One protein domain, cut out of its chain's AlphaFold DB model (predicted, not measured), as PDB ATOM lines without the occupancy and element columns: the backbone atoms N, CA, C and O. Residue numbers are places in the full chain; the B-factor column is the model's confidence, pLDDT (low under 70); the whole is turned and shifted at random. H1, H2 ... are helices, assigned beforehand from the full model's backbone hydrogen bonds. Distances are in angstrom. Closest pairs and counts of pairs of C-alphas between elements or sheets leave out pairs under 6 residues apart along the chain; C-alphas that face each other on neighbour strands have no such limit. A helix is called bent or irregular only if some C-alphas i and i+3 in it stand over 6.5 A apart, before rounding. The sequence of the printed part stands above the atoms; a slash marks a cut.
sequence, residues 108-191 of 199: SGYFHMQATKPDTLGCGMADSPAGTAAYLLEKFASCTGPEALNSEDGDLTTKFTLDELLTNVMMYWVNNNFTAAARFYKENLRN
ATOM      1  N   SER A 108      31.464  40.227 137.854       91.44
ATOM      2  CA  SER A 108      30.325  40.222 136.913       91.44
ATOM      3  C   SER A 108      29.075  39.474 137.398       91.44
ATOM      4  O   SER A 108      28.081  39.400 136.669       91.44
ATOM      5  N   GLY A 109      29.068  38.948 138.629       94.06
ATOM      6  CA  GLY A 109      27.923  38.210 139.179       94.06
ATOM      7  C   GLY A 109      26.628  39.034 139.222       94.06
ATOM      8  O   GLY A 109      25.575  38.565 138.779       94.06
ATOM      9  N   TYR A 110      26.716  40.292 139.674       95.12
ATOM     10  CA  TYR A 110      25.574  41.218 139.708       95.12
ATOM     11  C   TYR A 110      24.983  41.416 138.302       95.12
ATOM     12  O   TYR A 110      23.771  41.316 138.102       95.12
ATOM     13  N   PHE A 111      25.863  41.611 137.317       93.81
ATOM     14  CA  PHE A 111      25.518  41.853 135.925       93.81
ATOM     15  C   PHE A 111      24.786  40.650 135.330       93.81
ATOM     16  O   PHE A 111      23.738  40.815 134.711       93.81
ATOM     17  N   HIS A 112      25.284  39.430 135.566       94.06
ATOM     18  CA  HIS A 112      24.646  38.200 135.087       94.06
ATOM     19  C   HIS A 112      23.228  38.037 135.657       94.06
ATOM     20  O   HIS A 112      22.279  37.766 134.913       94.06
ATOM     21  N   MET A 113      23.063  38.224 136.969       95.19
ATOM     22  CA  MET A 113      21.766  38.079 137.636       95.19
ATOM     23  C   MET A 113      20.742  39.095 137.120       95.19
ATOM     24  O   MET A 113      19.634  38.711 136.736       95.19
ATOM     25  N   GLN A 114      21.120  40.372 137.029       95.50
ATOM     26  CA  GLN A 114      20.236  41.431 136.526       95.50
ATOM     27  C   GLN A 114      19.914  41.267 135.034       95.50
ATOM     28  O   GLN A 114      18.792  41.519 134.604       95.50
ATOM     29  N   ALA A 115      20.865  40.771 134.242       92.56
ATOM     30  CA  ALA A 115      20.668  40.503 132.821       92.56
ATOM     31  C   ALA A 115      19.671  39.373 132.532       92.56
ATOM     32  O   ALA A 115      19.044  39.351 131.473       92.56
ATOM     33  N   THR A 116      19.541  38.401 133.436       92.38
ATOM     34  CA  THR A 116      18.803  37.159 133.165       92.38
ATOM     35  C   THR A 116      17.499  37.069 133.951       92.38
ATOM     36  O   THR A 116      16.448  36.782 133.364       92.38
ATOM     37  N   LYS A 117      17.540  37.328 135.263       94.50
ATOM     38  CA  LYS A 117      16.428  37.140 136.210       94.50
ATOM     39  C   LYS A 117      16.227  38.373 137.117       94.50
ATOM     40  O   LYS A 117      16.185  38.223 138.340       94.50
ATOM     41  N   PRO A 118      16.071  39.590 136.553       95.38
ATOM     42  CA  PRO A 118      15.967  40.818 137.345       95.38
ATOM     43  C   PRO A 118      14.748  40.822 138.271       95.38
ATOM     44  O   PRO A 118      14.849  41.282 139.400       95.38
ATOM     45  N   ASP A 119      13.618  40.265 137.833       95.12
ATOM     46  CA  ASP A 119      12.380  40.190 138.615       95.12
ATOM     47  C   ASP A 119      12.517  39.313 139.866       95.12
ATOM     48  O   ASP A 119      12.014  39.671 140.924       95.12
ATOM     49  N   THR A 120      13.253  38.201 139.769       95.75
ATOM     50  CA  THR A 120      13.520  37.316 140.913       95.75
ATOM     51  C   THR A 120      14.414  38.002 141.941       95.75
ATOM     52  O   THR A 120      14.118  37.965 143.131       95.75
ATOM     53  N   LEU A 121      15.489  38.653 141.484       95.19
ATOM     54  CA  LEU A 121      16.370  39.432 142.356       95.19
ATOM     55  C   LEU A 121      15.614  40.602 143.006       95.19
ATOM     56  O   LEU A 121      15.778  40.876 144.192       95.19
ATOM     57  N   GLY A 122      14.758  41.258 142.225       95.25
ATOM     58  CA  GLY A 122      13.966  42.408 142.635       95.25
ATOM     59  C   GLY A 122      13.015  42.140 143.798       95.25
ATOM     60  O   GLY A 122      12.837  43.025 144.626       95.25
ATOM     61  N   CYS A 123      12.460  40.927 143.916       94.62
ATOM     62  CA  CYS A 123      11.608  40.555 145.050       94.62
ATOM     63  C   CYS A 123      12.320  40.737 146.400       94.62
ATOM     64  O   CYS A 123      11.737  41.303 147.317       94.62
ATOM     65  N   GLY A 124      13.581  40.303 146.512       94.62
ATOM     66  CA  GLY A 124      14.347  40.444 147.755       94.62
ATOM     67  C   GLY A 124      14.739  41.892 148.051       94.62
ATOM     68  O   GLY A 124      14.686  42.329 149.197       94.62
ATOM     69  N   MET A 125      15.081  42.656 147.010       95.75
ATOM     70  CA  MET A 125      15.468  44.063 147.159       95.75
ATOM     71  C   MET A 125      14.278  44.954 147.528       95.75
ATOM     72  O   MET A 125      14.435  45.893 148.297       95.75
ATOM     73  N   ALA A 126      13.080  44.643 147.034       95.00
ATOM     74  CA  ALA A 126      11.865  45.375 147.383       95.00
ATOM     75  C   ALA A 126      11.412  45.143 148.837       95.00
ATOM     76  O   ALA A 126      10.757  46.008 149.410       95.00
ATOM     77  N   ASP A 127      11.745  43.990 149.424       97.12
ATOM     78  CA  ASP A 127      11.284  43.593 150.763       97.12
ATOM     79  C   ASP A 127      12.307  43.914 151.869       97.12
ATOM     80  O   ASP A 127      11.940  44.178 153.013       97.12
ATOM     81  N   SER A 128      13.605  43.951 151.537       97.50
ATOM     82  CA  SER A 128      14.680  44.152 152.512       97.50
ATOM     83  C   SER A 128      15.475  45.444 152.267       97.50
ATOM     84  O   SER A 128      16.282  45.495 151.331       97.50
ATOM     85  N   PRO A 129      15.362  46.467 153.143       96.56
ATOM     86  CA  PRO A 129      16.190  47.669 153.033       96.56
ATOM     87  C   PRO A 129      17.668  47.356 153.282       96.56
ATOM     88  O   PRO A 129      18.535  47.905 152.607       96.56
ATOM     89  N   ALA A 130      17.960  46.424 154.197       97.69
ATOM     90  CA  ALA A 130      19.318  45.942 154.440       97.69
ATOM     91  C   ALA A 130      19.884  45.208 153.214       97.69
ATOM     92  O   ALA A 130      21.039  45.426 152.855       97.69
ATOM     93  N   GLY A 131      19.068  44.388 152.537       96.56
ATOM     94  CA  GLY A 131      19.449  43.718 151.293       96.56
ATOM     95  C   GLY A 131      19.775  44.706 150.173       96.56
ATOM     96  O   GLY A 131      20.835  44.604 149.558       96.56
ATOM     97  N   THR A 132      18.914  45.707 149.964       96.69
ATOM     98  CA  THR A 132      19.152  46.772 148.976       96.69
ATOM     99  C   THR A 132      20.402  47.584 149.304       96.69
ATOM    100  O   THR A 132      21.229  47.812 148.422       96.69
ATOM    101  N   ALA A 133      20.578  47.984 150.567       96.88
ATOM    102  CA  ALA A 133      21.754  48.727 151.002       96.88
ATOM    103  C   ALA A 133      23.039  47.922 150.768       96.88
ATOM    104  O   ALA A 133      23.947  48.417 150.110       96.88
ATOM    105  N   ALA A 134      23.099  46.669 151.223       95.62
ATOM    106  CA  ALA A 134      24.274  45.820 151.037       95.62
ATOM    107  C   ALA A 134      24.622  45.633 149.551       95.62
ATOM    108  O   ALA A 134      25.782  45.757 149.165       95.62
ATOM    109  N   TYR A 135      23.615  45.395 148.707       96.31
ATOM    110  CA  TYR A 135      23.811  45.169 147.277       96.31
ATOM    111  C   TYR A 135      24.336  46.409 146.535       96.31
ATOM    112  O   TYR A 135      25.145  46.286 145.618       96.31
ATOM    113  N   LEU A 136      23.878  47.608 146.912       96.12
ATOM    114  CA  LEU A 136      24.325  48.859 146.295       96.12
ATOM    115  C   LEU A 136      25.676  49.325 146.848       96.12
ATOM    116  O   LEU A 136      26.551  49.716 146.077       96.12
ATOM    117  N   LEU A 137      25.866  49.269 148.170       95.19
ATOM    118  CA  LEU A 137      27.073  49.768 148.833       95.19
ATOM    119  C   LEU A 137      28.306  48.920 148.526       95.19
ATOM    120  O   LEU A 137      29.393  49.478 148.405       95.19
ATOM    121  N   GLU A 138      28.154  47.614 148.292       93.81
ATOM    122  CA  GLU A 138      29.265  46.781 147.813       93.81
ATOM    123  C   GLU A 138      29.898  47.367 146.541       93.81
ATOM    124  O   GLU A 138      31.120  47.405 146.429       93.81
ATOM    125  N   LYS A 139      29.093  47.939 145.631       92.94
ATOM    126  CA  LYS A 139      29.606  48.586 144.415       92.94
ATOM    127  C   LYS A 139      30.306  49.910 144.661       92.94
ATOM    128  O   LYS A 139      31.209  50.243 143.896       92.94
ATOM    129  N   PHE A 140      29.975  50.629 145.730       93.12
ATOM    130  CA  PHE A 140      30.766  51.788 146.144       93.12
ATOM    131  C   PHE A 140      32.147  51.364 146.650       93.12
ATOM    132  O   PHE A 140      33.128  52.011 146.291       93.12
ATOM    133  N   ALA A 141      32.252  50.256 147.385       90.50
ATOM    134  CA  ALA A 141      33.545  49.710 147.796       90.50
ATOM    135  C   ALA A 141      34.351  49.215 146.580       90.50
ATOM    136  O   ALA A 141      35.426  49.740 146.277       90.50
ATOM    137  N   SER A 142      33.806  48.265 145.812       86.94
ATOM    138  CA  SER A 142      34.536  47.590 144.729       86.94
ATOM    139  C   SER A 142      34.912  48.508 143.561       86.94
ATOM    140  O   SER A 142      35.990  48.348 142.980       86.94
ATOM    141  N   CYS A 143      34.083  49.505 143.228       86.31
ATOM    142  CA  CYS A 143      34.373  50.435 142.130       86.31
ATOM    143  C   CYS A 143      35.307  51.591 142.518       86.31
ATOM    144  O   CYS A 143      35.886  52.210 141.622       86.31
ATOM    145  N   THR A 144      35.464  51.907 143.809       85.81
ATOM    146  CA  THR A 144      36.315  53.028 144.256       85.81
ATOM    147  C   THR A 144      37.785  52.631 144.303       85.81
ATOM    148  O   THR A 144      38.657  53.408 143.908       85.81
ATOM    149  N   GLY A 145      38.080  51.400 144.721       78.75
ATOM    150  CA  GLY A 145      39.436  50.881 144.676       78.75
ATOM    151  C   GLY A 145      39.534  49.433 145.145       78.75
ATOM    152  O   GLY A 145      38.775  49.007 146.005       78.75
ATOM    153  N   PRO A 146      40.510  48.663 144.636       70.69
ATOM    154  CA  PRO A 146      40.704  47.275 145.052       70.69
ATOM    155  C   PRO A 146      41.124  47.140 146.524       70.69
ATOM    156  O   PRO A 146      41.019  46.054 147.084       70.69
ATOM    157  N   GLU A 147      41.613  48.214 147.150       75.81
ATOM    158  CA  GLU A 147      41.985  48.213 148.571       75.81
ATOM    159  C   GLU A 147      40.757  48.190 149.486       75.81
ATOM    160  O   GLU A 147      40.785  47.509 150.508       75.81
ATOM    161  N   ALA A 148      39.651  48.798 149.047       78.56
ATOM    162  CA  ALA A 148      38.369  48.790 149.747       78.56
ATOM    163  C   ALA A 148      37.772  47.380 149.890       78.56
ATOM    164  O   ALA A 148      37.020  47.109 150.813       78.56
ATOM    165  N   LEU A 149      38.126  46.443 149.004       73.88
ATOM    166  CA  LEU A 149      37.677  45.049 149.104       73.88
ATOM    167  C   LEU A 149      38.378  44.256 150.216       73.88
ATOM    168  O   LEU A 149      37.918  43.172 150.564       73.88
ATOM    169  N   ASN A 150      39.504  44.757 150.734       80.12
ATOM    170  CA  ASN A 150      40.289  44.076 151.765       80.12
ATOM    171  C   ASN A 150      40.143  44.724 153.152       80.12
ATOM    172  O   ASN A 150      40.757  44.239 154.101       80.12
ATOM    173  N   SER A 151      39.377  45.811 153.276       83.81
ATOM    174  CA  SER A 151      39.068  46.433 154.562       83.81
ATOM    175  C   SER A 151      37.846  45.778 155.210       83.81
ATOM    176  O   SER A 151      36.962  45.255 154.533       83.81
ATOM    177  N   GLU A 152      37.790  45.802 156.543       83.00
ATOM    178  CA  GLU A 152      36.676  45.210 157.300       83.00
ATOM    179  C   GLU A 152      35.343  45.938 157.064       83.00
ATOM    180  O   GLU A 152      34.281  45.323 157.130       83.00
ATOM    181  N   ASP A 153      35.392  47.237 156.768       83.19
ATOM    182  CA  ASP A 153      34.232  48.116 156.592       83.19
ATOM    183  C   ASP A 153      33.953  48.487 155.124       83.19
ATOM    184  O   ASP A 153      33.061  49.290 154.838       83.19
ATOM    185  N   GLY A 154      34.718  47.931 154.179       83.81
ATOM    186  CA  GLY A 154      34.609  48.257 152.760       83.81
ATOM    187  C   GLY A 154      35.157  49.637 152.378       83.81
ATOM    188  O   GLY A 154      34.891  50.089 151.267       83.81
ATOM    189  N   ASP A 155      35.860  50.337 153.284       87.62
ATOM    190  CA  ASP A 155      36.438  51.680 153.076       87.62
ATOM    191  C   ASP A 155      35.413  52.721 152.571       87.62
ATOM    192  O   ASP A 155      35.735  53.705 151.899       87.62
ATOM    193  N   LEU A 156      34.133  52.497 152.888       88.75
ATOM    194  CA  LEU A 156      33.016  53.258 152.330       88.75
ATOM    195  C   LEU A 156      33.060  54.733 152.737       88.75
ATOM    196  O   LEU A 156      32.662  55.608 151.966       88.75
ATOM    197  N   THR A 157      33.561  55.006 153.942       90.44
ATOM    198  CA  THR A 157      33.518  56.341 154.555       90.44
ATOM    199  C   THR A 157      34.745  57.209 154.273       90.44
ATOM    200  O   THR A 157      34.757  58.394 154.603       90.44
ATOM    201  N   THR A 158      35.768  56.663 153.611       89.06
ATOM    202  CA  THR A 158      37.004  57.400 153.303       89.06
ATOM    203  C   THR A 158      36.826  58.383 152.150       89.06
ATOM    204  O   THR A 158      37.483  59.428 152.110       89.06
ATOM    205  N   LYS A 159      35.960  58.059 151.182       90.25
ATOM    206  CA  LYS A 159      35.681  58.914 150.012       90.25
ATOM    207  C   LYS A 159      34.306  59.563 150.035       90.25
ATOM    208  O   LYS A 159      34.150  60.614 149.421       90.25
ATOM    209  N   PHE A 160      33.347  58.946 150.717       93.50
ATOM    210  CA  PHE A 160      31.961  59.390 150.759       93.50
ATOM    211  C   PHE A 160      31.492  59.489 152.200       93.50
ATOM    212  O   PHE A 160      31.881  58.701 153.056       93.50
ATOM    213  N   THR A 161      30.617  60.439 152.472       96.44
ATOM    214  CA  THR A 161      29.899  60.485 153.743       96.44
ATOM    215  C   THR A 161      28.799  59.424 153.768       96.44
ATOM    216  O   THR A 161      28.272  59.014 152.729       96.44
ATOM    217  N   LEU A 162      28.406  58.992 154.968       96.00
ATOM    218  CA  LEU A 162      27.305  58.038 155.112       96.00
ATOM    219  C   LEU A 162      25.989  58.600 154.550       96.00
ATOM    220  O   LEU A 162      25.215  57.854 153.953       96.00
ATOM    221  N   ASP A 163      25.770  59.910 154.665       97.94
ATOM    222  CA  ASP A 163      24.590  60.580 154.119       97.94
ATOM    223  C   ASP A 163      24.546  60.519 152.586       97.94
ATOM    224  O   ASP A 163      23.482  60.269 152.022       97.94
ATOM    225  N   GLU A 164      25.674  60.680 151.886       97.12
ATOM    226  CA  GLU A 164      25.736  60.547 150.419       97.12
ATOM    227  C   GLU A 164      25.424  59.116 149.967       97.12
ATOM    228  O   GLU A 164      24.636  58.900 149.039       97.12
ATOM    229  N   LEU A 165      26.006  58.135 150.660       96.75
ATOM    230  CA  LEU A 165      25.786  56.717 150.398       96.75
ATOM    231  C   LEU A 165      24.322  56.330 150.632       96.75
ATOM    232  O   LEU A 165      23.677  55.743 149.758       96.75
ATOM    233  N   LEU A 166      23.764  56.706 151.785       97.31
ATOM    234  CA  LEU A 166      22.374  56.420 152.126       97.31
ATOM    235  C   LEU A 166      21.399  57.200 151.254       97.31
ATOM    236  O   LEU A 166      20.355  56.661 150.907       97.31
ATOM    237  N   THR A 167      21.736  58.413 150.819       98.12
ATOM    238  CA  THR A 167      20.921  59.151 149.846       98.12
ATOM    239  C   THR A 167      20.765  58.345 148.558       98.12
ATOM    240  O   THR A 167      19.647  58.205 148.059       98.12
ATOM    241  N   ASN A 168      21.850  57.751 148.048       97.50
ATOM    242  CA  ASN A 168      21.779  56.887 146.871       97.50
ATOM    243  C   ASN A 168      20.899  55.654 147.127       97.50
ATOM    244  O   ASN A 168      19.979  55.393 146.355       97.50
ATOM    245  N   VAL A 169      21.104  54.952 148.246       97.88
ATOM    246  CA  VAL A 169      20.279  53.792 148.634       97.88
ATOM    247  C   VAL A 169      18.796  54.168 148.740       97.88
ATOM    248  O   VAL A 169      17.931  53.459 148.224       97.88
ATOM    249  N   MET A 170      18.485  55.316 149.342       98.06
ATOM    250  CA  MET A 170      17.115  55.790 149.540       98.06
ATOM    251  C   MET A 170      16.422  56.172 148.230       98.06
ATOM    252  O   MET A 170      15.214  55.955 148.109       98.06
ATOM    253  N   MET A 171      17.160  56.649 147.217       97.62
ATOM    254  CA  MET A 171      16.611  56.855 145.870       97.62
ATOM    255  C   MET A 171      16.095  55.552 145.242       97.62
ATOM    256  O   MET A 171      15.139  55.602 144.464       97.62
ATOM    257  N   TYR A 172      16.681  54.401 145.582       97.31
ATOM    258  CA  TYR A 172      16.182  53.097 145.141       97.31
ATOM    259  C   TYR A 172      15.055  52.576 146.028       97.31
ATOM    260  O   TYR A 172      14.016  52.146 145.520       97.31
ATOM    261  N   TRP A 173      15.258  52.639 147.346       97.06
ATOM    262  CA  TRP A 173      14.359  52.057 148.337       97.06
ATOM    263  C   TRP A 173      12.980  52.726 148.347       97.06
ATOM    264  O   TRP A 173      11.971  52.060 148.134       97.06
ATOM    265  N   VAL A 174      12.919  54.052 148.509       97.44
ATOM    266  CA  VAL A 174      11.639  54.780 148.649       97.44
ATOM    267  C   VAL A 174      10.802  54.713 147.372       97.44
ATOM    268  O   VAL A 174       9.577  54.653 147.430       97.44
ATOM    269  N   ASN A 175      11.456  54.694 146.211       96.50
ATOM    270  CA  ASN A 175      10.782  54.617 144.916       96.50
ATOM    271  C   ASN A 175      10.456  53.179 144.483       96.50
ATOM    272  O   ASN A 175       9.827  52.999 143.441       96.50
ATOM    273  N   ASN A 176      10.921  52.167 145.227       95.94
ATOM    274  CA  ASN A 176      10.814  50.749 144.882       95.94
ATOM    275  C   ASN A 176      11.193  50.454 143.413       95.94
ATOM    276  O   ASN A 176      10.495  49.748 142.679       95.94
ATOM    277  N   ASN A 177      12.286  51.060 142.943       95.50
ATOM    278  CA  ASN A 177      12.641  51.063 141.520       95.50
ATOM    279  C   ASN A 177      13.814  50.128 141.172       95.50
ATOM    280  O   ASN A 177      14.200  50.057 140.003       95.50
ATOM    281  N   PHE A 178      14.341  49.365 142.139       96.56
ATOM    282  CA  PHE A 178      15.455  48.437 141.916       96.56
ATOM    283  C   PHE A 178      15.161  47.456 140.774       96.56
ATOM    284  O   PHE A 178      15.950  47.322 139.841       96.56
ATOM    285  N   THR A 179      13.997  46.802 140.801       95.44
ATOM    286  CA  THR A 179      13.599  45.836 139.765       95.44
ATOM    287  C   THR A 179      13.542  46.483 138.383       95.44
ATOM    288  O   THR A 179      13.976  45.887 137.396       95.44
ATOM    289  N   ALA A 180      13.038  47.717 138.297       93.38
ATOM    290  CA  ALA A 180      12.982  48.462 137.045       93.38
ATOM    291  C   ALA A 180      14.390  48.798 136.526       93.38
ATOM    292  O   ALA A 180      14.661  48.600 135.342       93.38
ATOM    293  N   ALA A 181      15.300  49.220 137.408       94.62
ATOM    294  CA  ALA A 181      16.698  49.457 137.062       94.62
ATOM    295  C   ALA A 181      17.398  48.169 136.588       94.62
ATOM    296  O   ALA A 181      18.044  48.164 135.541       94.62
ATOM    297  N   ALA A 182      17.201  47.047 137.285       94.94
ATOM    298  CA  ALA A 182      17.781  45.754 136.920       94.94
ATOM    299  C   ALA A 182      17.282  45.244 135.554       94.94
ATOM    300  O   ALA A 182      18.056  44.693 134.770       94.94
ATOM    301  N   ARG A 183      16.004  45.473 135.209       94.19
ATOM    302  CA  ARG A 183      15.455  45.127 133.883       94.19
ATOM    303  C   ARG A 183      16.188  45.834 132.736       94.19
ATOM    304  O   ARG A 183      16.263  45.266 131.647       94.19
ATOM    305  N   PHE A 184      16.800  46.999 132.970       93.69
ATOM    306  CA  PHE A 184      17.604  47.686 131.954       93.69
ATOM    307  C   PHE A 184      18.798  46.841 131.478       93.69
ATOM    308  O   PHE A 184      19.117  46.842 130.287       93.69
ATOM    309  N   TYR A 185      19.415  46.049 132.364       93.50
ATOM    310  CA  TYR A 185      20.482  45.112 131.993       93.50
ATOM    311  C   TYR A 185      19.957  44.031 131.048       93.50
ATOM    312  O   TYR A 185      20.541  43.781 129.991       93.50
ATOM    313  N   LYS A 186      18.816  43.425 131.400       92.19
ATOM    314  CA  LYS A 186      18.160  42.391 130.591       92.19
ATOM    315  C   LYS A 186      17.814  42.891 129.191       92.19
ATOM    316  O   LYS A 186      18.126  42.213 128.214       92.19
ATOM    317  N   GLU A 187      17.247  44.089 129.072       90.94
ATOM    318  CA  GLU A 187      16.873  44.668 127.775       90.94
ATOM    319  C   GLU A 187      18.084  44.940 126.871       90.94
ATOM    320  O   GLU A 187      18.021  44.713 125.662       90.94
ATOM    321  N   ASN A 188      19.213  45.369 127.437       88.88
ATOM    322  CA  ASN A 188      20.421  45.647 126.658       88.88
ATOM    323  C   ASN A 188      21.209  44.384 126.255       88.88
ATOM    324  O   ASN A 188      22.010  44.443 125.323       88.88
ATOM    325  N   LEU A 189      20.969  43.238 126.901       83.62
ATOM    326  CA  LEU A 189      21.648  41.964 126.601       83.62
ATOM    327  C   LEU A 189      20.773  40.947 125.870       83.62
ATOM    328  O   LEU A 189      21.278  39.955 125.346       83.62
ATOM    329  N   ARG A 190      19.470  41.199 125.769       70.94
ATOM    330  CA  ARG A 190      18.506  40.325 125.092       70.94
ATOM    331  C   ARG A 190      18.925  39.939 123.668       70.94
ATOM    332  O   ARG A 190      18.707  38.800 123.259       70.94
ATOM    333  N   ASN A 191      19.558  40.840 122.917       59.28
ATOM    334  CA  ASN A 191      20.009  40.556 121.546       59.28
ATOM    335  C   ASN A 191      21.255  39.669 121.489       59.28
ATOM    336  O   ASN A 191      21.388  38.874 120.563       59.28
TER     337      ASN A 191
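What this domain is: This is residues 108 to 191 of the 199 residues of a protein of Araneus ventricosus (UniProt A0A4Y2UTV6). What shape do the helices make? Two helical lobes meet in a V: in one, the longest helix, H3, crosses H5, with short H4 near its far end; in the other, H2 and H6 run side by side in opposite directions, with H1 crossing H6. The corners from H2 to H3 and from H5 to H6 join the lobes. What is its make-up? The printed part has 84 residues, with six named helices in the order H1 to H6 and no named strand, and the class is all helix. How large is it? It is compact, with a radius of gyration of the C-alphas of 13.5 A and spans of 38 by 27 by 17 A.

Where its parts are: Where is the longest helix? H3, residues 129 to 144, is 22.6 A long and begins at C-alpha 129 at (16.190, 47.669, 153.033). Which helices share its lobe? H5 is residues 162 to 173, 15.8 A, and H4 is residues 156 to 159, 6.7 A. H4 is irregular, but only just: C-alphas 156 and 159 are 6.7 A apart. Where are the others? H1, residues 109 to 116, is 11.0 A long from C-alpha 109 at (27.923, 38.210, 139.179), and H2, residues 118 to 127, is 14.5 A. H6, residues 178 to 191, is 22.3 A long, ends at C-alpha 191 at (20.009, 40.556, 121.546), and is irregular, with C-alphas 188 and 191 7.2 A apart.

How they stand to each other: What touches the hub, H3? H5 touches it at a steep tilt of 55 degrees, opposite ways, the closest C-alphas being those of Ala 133 and Val 169 at 5.8 A. H4 only just touches residues 137 to 141 of H3, with 3 pairs of C-alphas within 8 A, the closest those of Ala 141 and Leu 156 at 5.8 A. H2 and H3 touch only at the corner, the closest C-alphas being those of Met 125 and Thr 132 at 4.9 A. How does H6 stand? H6 touches H2 at a shallow tilt of 7 degrees, opposite ways, with the C-alphas of Gly 122 and Thr 179 closest at 4.5 A. It touches H1 about perpendicular, only just, at 72 degrees, with the C-alphas of Ala 115 and Lys 186 closest at 3.9 A. Which helices are apart? Among them are H1 and H3, and H3 and H6 only just, at 8.1 A. What do the backbones show? In H1 every O i to N i+4 pair is within hydrogen-bond range; the counts are 5 of 6 in H2, 10 of 12 in H3, 7 of 8 in H5 and 6 of 10 in H6, and H4 is too short for such a pair.

The domain as a whole: How far does it reach? The two C-alphas farthest apart, those of Thr 158 and Asn 191, are 39.8 A apart. Is there a cut or a long link? The printed part has no cut, and the link from H3 to H4, with 11 residues, is long. Where is confidence low? The mean pLDDT of the printed part is 91.8, and residue 191 is under 70.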